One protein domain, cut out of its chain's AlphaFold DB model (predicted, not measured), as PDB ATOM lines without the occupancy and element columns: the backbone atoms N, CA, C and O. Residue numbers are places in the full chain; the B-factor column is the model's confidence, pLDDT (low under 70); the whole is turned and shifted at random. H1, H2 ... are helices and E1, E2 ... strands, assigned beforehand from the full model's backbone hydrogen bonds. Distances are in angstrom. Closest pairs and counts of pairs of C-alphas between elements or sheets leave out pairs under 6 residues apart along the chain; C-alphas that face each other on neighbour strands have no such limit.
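Overview. This is residues 2 to 28 and 39 to 68 of the 81 residues of an uncharacterized protein of Blastochloris viridis (UniProt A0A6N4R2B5). A small sheet of three strands has one short helix, H1, off to one side of it, grazing it, and a long loop, residues 14 to 28, that leads away from the helix. Under half of the 57 printed residues are in named elements, which come as H1, E1, E2, E3; the class is mixed, helices and strands. The sheet runs E2, E1, E3, all antiparallel. The whole is compact, with a radius of gyration of the C-alphas of 10.9 A, and rounded, spanning 28 by 27 by 17 A.

Arrangement. Look first at H1, residues 6 to 13, where every O i to N i+4 pair is within hydrogen-bond range. It is only just on the sheet of E1, residues 39 to 44, E2, residues 50 to 54, and E3, residues 61 to 66, with 5 pairs of C-alphas within 10 A, and only grazes it. E1 is the inner strand. E1 and E2 form a hairpin, antiparallel at 147 degrees; find N 41 and O 53 at 2.8 A. E1 and E3 are antiparallel at 151 degrees; find N 65 and O 40 at 2.8 A. The closest C-alphas of edge strands E2 and E3, those of Ala 52 and Ile 65, are 7.7 A apart.

Along the chain. Find C-alpha 6 at (-16.873, 50.908, 190.435); from there H1 runs 10.4 A to C-alpha 13. E1 begins at C-alpha 39, (-31.517, 54.531, 192.093), and runs 16.3 A; E2 runs 13.3 A; E3 runs 14.4 A to C-alpha 66 at (-29.529, 57.160, 188.594).

Size, cuts and confidence. The C-alphas of Arg 2 and Pro 19, the two farthest apart, are 31.0 A apart. Residues 29 to 38 are not printed, and C-alphas 28 and 39 are 13.7 A apart across that cut, in the link from H1 to E1. The link E1 to E2 is tight and E2 to E3 short. No printed residue has a pLDDT under 70.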
ATOM      1  N   ARG A   2     -17.911  41.570 200.784       78.38
ATOM      2  CA  ARG A   2     -16.961  42.430 200.051       78.38
ATOM      3  C   ARG A   2     -17.735  43.293 199.055       78.38
ATOM      4  O   ARG A   2     -18.580  42.748 198.346       78.38
ATOM      5  N   ALA A   3     -17.430  44.588 199.009       87.06
ATOM      6  CA  ALA A   3     -18.001  45.502 198.026       87.06
ATOM      7  C   ALA A   3     -17.559  45.131 196.597       87.06
ATOM      8  O   ALA A   3     -16.479  44.565 196.398       87.06
ATOM      9  N   GLY A   4     -18.405  45.423 195.608       92.12
ATOM     10  CA  GLY A   4     -18.012  45.408 194.195       92.12
ATOM     11  C   GLY A   4     -17.100  46.594 193.853       92.12
ATOM     12  O   GLY A   4     -16.996  47.530 194.638       92.12
ATOM     13  N   SER A   5     -16.441  46.561 192.694       94.75
ATOM     14  CA  SER A   5     -15.675  47.708 192.181       94.75
ATOM     15  C   SER A   5     -16.546  48.643 191.340       94.75
ATOM     16  O   SER A   5     -17.508  48.178 190.715       94.75
ATOM     17  N   TRP A   6     -16.163  49.918 191.245       94.88
ATOM     18  CA  TRP A   6     -16.873  50.908 190.435       94.88
ATOM     19  C   TRP A   6     -16.966  50.506 188.958       94.88
ATOM     20  O   TRP A   6     -18.047  50.476 188.381       94.88
ATOM     21  N   THR A   7     -15.880  50.008 188.363       95.75
ATOM     22  CA  THR A   7     -15.900  49.539 186.963       95.75
ATOM     23  C   THR A   7     -16.925  48.427 186.706       95.75
ATOM     24  O   THR A   7     -17.460  48.297 185.603       95.75
ATOM     25  N   HIS A   8     -17.194  47.571 187.698       94.56
ATOM     26  CA  HIS A   8     -18.246  46.562 187.568       94.56
ATOM     27  C   HIS A   8     -19.632  47.205 187.681       94.56
ATOM     28  O   HIS A   8     -20.532  46.833 186.930       94.56
ATOM     29  N   PHE A   9     -19.793  48.180 188.574       95.62
ATOM     30  CA  PHE A   9     -21.017  48.964 188.688       95.62
ATOM     31  C   PHE A   9     -21.379  49.642 187.361       95.62
ATOM     32  O   PHE A   9     -22.473  49.421 186.843       95.62
ATOM     33  N   GLU A  10     -20.440  50.372 186.759       95.38
ATOM     34  CA  GLU A  10     -20.650  51.106 185.505       95.38
ATOM     35  C   GLU A  10     -21.091  50.190 184.366       95.38
ATOM     36  O   GLU A  10     -22.082  50.462 183.690       95.38
ATOM     37  N   LYS A  11     -20.404  49.055 184.193       95.94
ATOM     38  CA  LYS A  11     -20.731  48.074 183.148       95.94
ATOM     39  C   LYS A  11     -22.094  47.420 183.343       95.94
ATOM     40  O   LYS A  11     -22.723  47.036 182.364       95.94
ATOM     41  N   LYS A  12     -22.507  47.210 184.594       95.25
ATOM     42  CA  LYS A  12     -23.733  46.474 184.921       95.25
ATOM     43  C   LYS A  12     -24.962  47.375 184.908       95.25
ATOM     44  O   LYS A  12     -26.020  46.939 184.461       95.25
ATOM     45  N   PHE A  13     -24.833  48.590 185.430       96.25
ATOM     46  CA  PHE A  13     -25.970  49.462 185.702       96.25
ATOM     47  C   PHE A  13     -26.018  50.715 184.823       96.25
ATOM     48  O   PHE A  13     -27.094  51.294 184.694       96.25
ATOM     49  N   GLU A  14     -24.913  51.085 184.163       96.25
ATOM     50  CA  GLU A  14     -24.807  52.257 183.282       96.25
ATOM     51  C   GLU A  14     -25.313  53.545 183.981       96.25
ATOM     52  O   GLU A  14     -26.447  53.976 183.726       96.25
ATOM     53  N   PRO A  15     -24.528  54.150 184.900       96.69
ATOM     54  CA  PRO A  15     -24.929  55.369 185.598       96.69
ATOM     55  C   PRO A  15     -25.228  56.497 184.609       96.69
ATOM     56  O   PRO A  15     -24.569  56.641 183.580       96.69
ATOM     57  N   GLN A  16     -26.267  57.266 184.913       95.69
ATOM     58  CA  GLN A  16     -26.744  58.362 184.082       95.69
ATOM     59  C   GLN A  16     -26.257  59.695 184.646       95.69
ATOM     60  O   GLN A  16     -26.239  59.857 185.872       95.69
ATOM     61  N   PRO A  17     -25.879  60.648 183.778       92.94
ATOM     62  CA  PRO A  17     -25.351  61.922 184.229       92.94
ATOM     63  C   PRO A  17     -26.385  62.692 185.052       92.94
ATOM     64  O   PRO A  17     -27.580  62.657 184.738       92.94
ATOM     65  N   ALA A  18     -25.932  63.373 186.103       91.19
ATOM     66  CA  ALA A  18     -26.803  64.226 186.902       91.19
ATOM     67  C   ALA A  18     -26.937  65.627 186.276       91.19
ATOM     68  O   ALA A  18     -26.115  66.021 185.447       91.19
ATOM     69  N   PRO A  19     -27.973  66.405 186.642       86.88
ATOM     70  CA  PRO A  19     -28.166  67.742 186.083       86.88
ATOM     71  C   PRO A  19     -27.052  68.724 186.470       86.88
ATOM     72  O   PRO A  19     -26.718  69.607 185.680       86.88
ATOM     73  N   SER A  20     -26.498  68.572 187.677       79.44
ATOM     74  CA  SER A  20     -25.585  69.554 188.283       79.44
ATOM     75  C   SER A  20     -24.161  69.031 188.520       79.44
ATOM     76  O   SER A  20     -23.231  69.822 188.652       79.44
ATOM     77  N   HIS A  21     -23.973  67.712 188.549       77.88
ATOM     78  CA  HIS A  21     -22.695  67.035 188.803       77.88
ATOM     79  C   HIS A  21     -22.540  65.846 187.844       77.88
ATOM     80  O   HIS A  21     -23.514  65.460 187.206       77.88
ATOM     81  N   ASP A  22     -21.354  65.229 187.768       86.81
ATOM     82  CA  ASP A  22     -21.101  64.109 186.843       86.81
ATOM     83  C   ASP A  22     -22.168  63.007 186.952       86.81
ATOM     84  O   ASP A  22     -22.926  62.802 186.012       86.81
ATOM     85  N   PHE A  23     -22.289  62.346 188.108       90.19
ATOM     86  CA  PHE A  23     -23.289  61.286 188.339       90.19
ATOM     87  C   PHE A  23     -24.115  61.471 189.618       90.19
ATOM     88  O   PHE A  23     -25.005  60.664 189.896       90.19
ATOM     89  N   LEU A  24     -23.825  62.509 190.407       94.25
ATOM     90  CA  LEU A  24     -24.431  62.718 191.718       94.25
ATOM     91  C   LEU A  24     -25.668  63.614 191.622       94.25
ATOM     92  O   LEU A  24     -25.567  64.826 191.437       94.25
ATOM     93  N   TRP A  25     -26.826  62.993 191.783       95.50
ATOM     94  CA  TRP A  25     -28.118  63.648 191.889       95.50
ATOM     95  C   TRP A  25     -28.366  64.095 193.322       95.50
ATOM     96  O   TRP A  25     -28.322  63.293 194.265       95.50
ATOM     97  N   GLU A  26     -28.706  65.364 193.479       93.88
ATOM     98  CA  GLU A  26     -29.147  65.911 194.749       93.88
ATOM     99  C   GLU A  26     -30.543  65.384 195.112       93.88
ATOM    100  O   GLU A  26     -31.361  65.093 194.230       93.88
ATOM    101  N   PRO A  27     -30.897  65.294 196.406       91.81
ATOM    102  CA  PRO A  27     -32.186  64.737 196.807       91.81
ATOM    103  C   PRO A  27     -33.409  65.450 196.224       91.81
ATOM    104  O   PRO A  27     -34.452  64.821 196.053       91.81
ATOM    105  N   TRP A  28     -33.298  66.746 195.921       92.12
ATOM    106  CA  TRP A  28     -34.369  67.531 195.300       92.12
ATOM    107  C   TRP A  28     -34.438  67.394 193.772       92.12
ATOM    108  O   TRP A  28     -35.440  67.797 193.186       92.12
ATOM    109  N   TRP A  39     -32.238  53.584 191.267       96.75
ATOM    110  CA  TRP A  39     -31.517  54.531 192.093       96.75
ATOM    111  C   TRP A  39     -30.645  53.820 193.106       96.75
ATOM    112  O   TRP A  39     -31.011  52.806 193.707       96.75
ATOM    113  N   TRP A  40     -29.479  54.414 193.279       97.06
ATOM    114  CA  TRP A  40     -28.481  54.027 194.248       97.06
ATOM    115  C   TRP A  40     -28.191  55.223 195.129       97.06
ATOM    116  O   TRP A  40     -28.142  56.351 194.644       97.06
ATOM    117  N   THR A  41     -28.000  54.995 196.416       96.50
ATOM    118  CA  THR A  41     -27.560  56.041 197.331       96.50
ATOM    119  C   THR A  41     -26.051  56.013 197.434       96.50
ATOM    120  O   THR A  41     -25.475  54.962 197.709       96.50
ATOM    121  N   LEU A  42     -25.419  57.167 197.237       96.19
ATOM    122  CA  LEU A  42     -24.007  57.335 197.538       96.19
ATOM    123  C   LEU A  42     -23.873  57.605 199.038       96.19
ATOM    124  O   LEU A  42     -24.355  58.631 199.530       96.19
ATOM    125  N   VAL A  43     -23.263  56.668 199.756       95.50
ATOM    126  CA  VAL A  43     -23.061  56.732 201.206       95.50
ATOM    127  C   VAL A  43     -21.581  56.768 201.552       95.50
ATOM    128  O   VAL A  43     -20.766  56.103 200.911       95.50
ATOM    129  N   GLU A  44     -21.233  57.528 202.584       93.81
ATOM    130  CA  GLU A  44     -19.897  57.497 203.179       93.81
ATOM    131  C   GLU A  44     -19.859  56.442 204.292       93.81
ATOM    132  O   GLU A  44     -20.667  56.462 205.224       93.81
ATOM    133  N   GLY A  45     -18.941  55.482 204.171       90.00
ATOM    134  CA  GLY A  45     -18.701  54.472 205.198       90.00
ATOM    135  C   GLY A  45     -17.736  54.960 206.281       90.00
ATOM    136  O   GLY A  45     -16.970  55.897 206.075       90.00
ATOM    137  N   ASP A  46     -17.682  54.247 207.408       87.62
ATOM    138  CA  ASP A  46     -16.852  54.608 208.576       87.62
ATOM    139  C   ASP A  46     -15.340  54.700 208.285       87.62
ATOM    140  O   ASP A  46     -14.572  55.257 209.065       87.62
ATOM    141  N   ASN A  47     -14.890  54.134 207.162       89.44
ATOM    142  CA  ASN A  47     -13.505  54.205 206.700       89.44
ATOM    143  C   ASN A  47     -13.219  55.401 205.772       89.44
ATOM    144  O   ASN A  47     -12.160  55.420 205.142       89.44
ATOM    145  N   GLY A  48     -14.152  56.353 205.659       89.69
ATOM    146  CA  GLY A  48     -14.057  57.530 204.789       89.69
ATOM    147  C   GLY A  48     -14.137  57.205 203.296       89.69
ATOM    148  O   GLY A  48     -13.772  58.027 202.464       89.69
ATOM    149  N   ARG A  49     -14.547  55.981 202.937       93.50
ATOM    150  CA  ARG A  49     -14.745  55.582 201.538       93.50
ATOM    151  C   ARG A  49     -16.205  55.715 201.154       93.50
ATOM    152  O   ARG A  49     -17.092  55.516 201.983       93.50
ATOM    153  N   LEU A  50     -16.429  55.978 199.876       94.56
ATOM    154  CA  LEU A  50     -17.759  56.129 199.316       94.56
ATOM    155  C   LEU A  50     -18.238  54.814 198.713       94.56
ATOM    156  O   LEU A  50     -17.467  54.074 198.099       94.56
ATOM    157  N   TYR A  51     -19.522  54.525 198.887       95.50
ATOM    158  CA  TYR A  51     -20.150  53.338 198.334       95.50
ATOM    159  C   TYR A  51     -21.489  53.687 197.692       95.50
ATOM    160  O   TYR A  51     -22.277  54.446 198.251       95.50
ATOM    161  N   ALA A  52     -21.769  53.093 196.537       96.25
ATOM    162  CA  ALA A  52     -23.101  53.064 195.956       96.25
ATOM    163  C   ALA A  52     -23.877  51.883 196.553       96.25
ATOM    164  O   ALA A  52     -23.518  50.723 196.328       96.25
ATOM    165  N   SER A  53     -24.941  52.184 197.299       95.62
ATOM    166  CA  SER A  53     -25.832  51.207 197.935       95.62
ATOM    167  C   SER A  53     -27.206  51.189 197.249       95.62
ATOM    168  O   SER A  53     -27.704  52.256 196.877       95.62
ATOM    169  N   PRO A  54     -27.831  50.020 197.029       96.06
ATOM    170  CA  PRO A  54     -29.073  49.931 196.266       96.06
ATOM    171  C   PRO A  54     -30.240  50.597 197.007       96.06
ATOM    172  O   PRO A  54     -30.432  50.402 198.210       96.06
ATOM    173  N   GLY A  55     -31.044  51.368 196.272       94.38
ATOM    174  CA  GLY A  55     -32.235  52.044 196.781       94.38
ATOM    175  C   GLY A  55     -31.944  53.378 197.463       94.38
ATOM    176  O   GLY A  55     -30.866  53.950 197.308       94.38
ATOM    177  N   TYR A  56     -32.936  53.884 198.202       93.88
ATOM    178  CA  TYR A  56     -32.865  55.162 198.911       93.88
ATOM    179  C   TYR A  56     -32.486  54.972 200.381       93.88
ATOM    180  O   TYR A  56     -33.241  54.381 201.153       93.88
ATOM    181  N   HIS A  57     -31.350  55.540 200.777       92.44
ATOM    182  CA  HIS A  57     -30.896  55.613 202.162       92.44
ATOM    183  C   HIS A  57     -30.965  57.060 202.654       92.44
ATOM    184  O   HIS A  57     -30.772  58.015 201.896       92.44
ATOM    185  N   PHE A  58     -31.279  57.238 203.935       87.31
ATOM    186  CA  PHE A  58     -31.479  58.564 204.539       87.31
ATOM    187  C   PHE A  58     -30.364  58.970 205.506       87.31
ATOM    188  O   PHE A  58     -30.308  60.128 205.909       87.31
ATOM    189  N   VAL A  59     -29.483  58.035 205.865       86.44
ATOM    190  CA  VAL A  59     -28.381  58.236 206.813       86.44
ATOM    191  C   VAL A  59     -27.063  58.199 206.048       86.44
ATOM    192  O   VAL A  59     -26.926  57.393 205.131       86.44
ATOM    193  N   ASN A  60     -26.124  59.081 206.409       87.38
ATOM    194  CA  ASN A  60     -24.797  59.214 205.785       87.38
ATOM    195  C   ASN A  60     -24.836  59.285 204.248       87.38
ATOM    196  O   ASN A  60     -23.921  58.830 203.566       87.38
ATOM    197  N   ARG A  61     -25.921  59.849 203.706       93.69
ATOM    198  CA  ARG A  61     -26.128  60.034 202.274       93.69
ATOM    199  C   ARG A  61     -25.456  61.319 201.811       93.69
ATOM    200  O   ARG A  61     -25.768  62.389 202.329       93.69
ATOM    201  N   LEU A  62     -24.677  61.210 200.741       93.62
ATOM    202  CA  LEU A  62     -24.179  62.349 199.970       93.62
ATOM    203  C   LEU A  62     -25.114  62.727 198.818       93.62
ATOM    204  O   LEU A  62     -25.284  63.899 198.525       93.62
ATOM    205  N   GLY A  63     -25.772  61.747 198.203       95.06
ATOM    206  CA  GLY A  63     -26.742  61.970 197.134       95.06
ATOM    207  C   GLY A  63     -27.168  60.652 196.508       95.06
ATOM    208  O   GLY A  63     -27.064  59.595 197.142       95.06
ATOM    209  N   TYR A  64     -27.645  60.704 195.271       96.69
ATOM    210  CA  TYR A  64     -28.097  59.526 194.545       96.69
ATOM    211  C   TYR A  64     -27.433  59.386 193.180       96.69
ATOM    212  O   TYR A  64     -26.966  60.354 192.596       96.69
ATOM    213  N   ILE A  65     -27.425  58.170 192.657       96.94
ATOM    214  CA  ILE A  65     -26.960  57.848 191.312       96.94
ATOM    215  C   ILE A  65     -28.123  57.177 190.591       96.94
ATOM    216  O   ILE A  65     -28.614  56.128 191.026       96.94
ATOM    217  N   GLN A  66     -28.575  57.787 189.499       97.44
ATOM    218  CA  GLN A  66     -29.529  57.160 188.594       97.44
ATOM    219  C   GLN A  66     -28.789  56.184 187.681       97.44
ATOM    220  O   GLN A  66     -27.695  56.465 187.198       97.44
ATOM    221  N   THR A  67     -29.397  55.040 187.410       97.38
ATOM    222  CA  THR A  67     -28.845  53.996 186.543       97.38
ATOM    223  C   THR A  67     -29.826  53.654 185.434       97.38
ATOM    224  O   THR A  67     -31.040  53.783 185.602       97.38
ATOM    225  N   ARG A  68     -29.314  53.228 184.277       96.81
ATOM    226  CA  ARG A  68     -30.154  52.795 183.153       96.81
ATOM    227  C   ARG A  68     -30.832  51.460 183.432       96.81
ATOM    228  O   ARG A  68     -31.972  51.251 183.018       96.81
TER     229      ARG A  68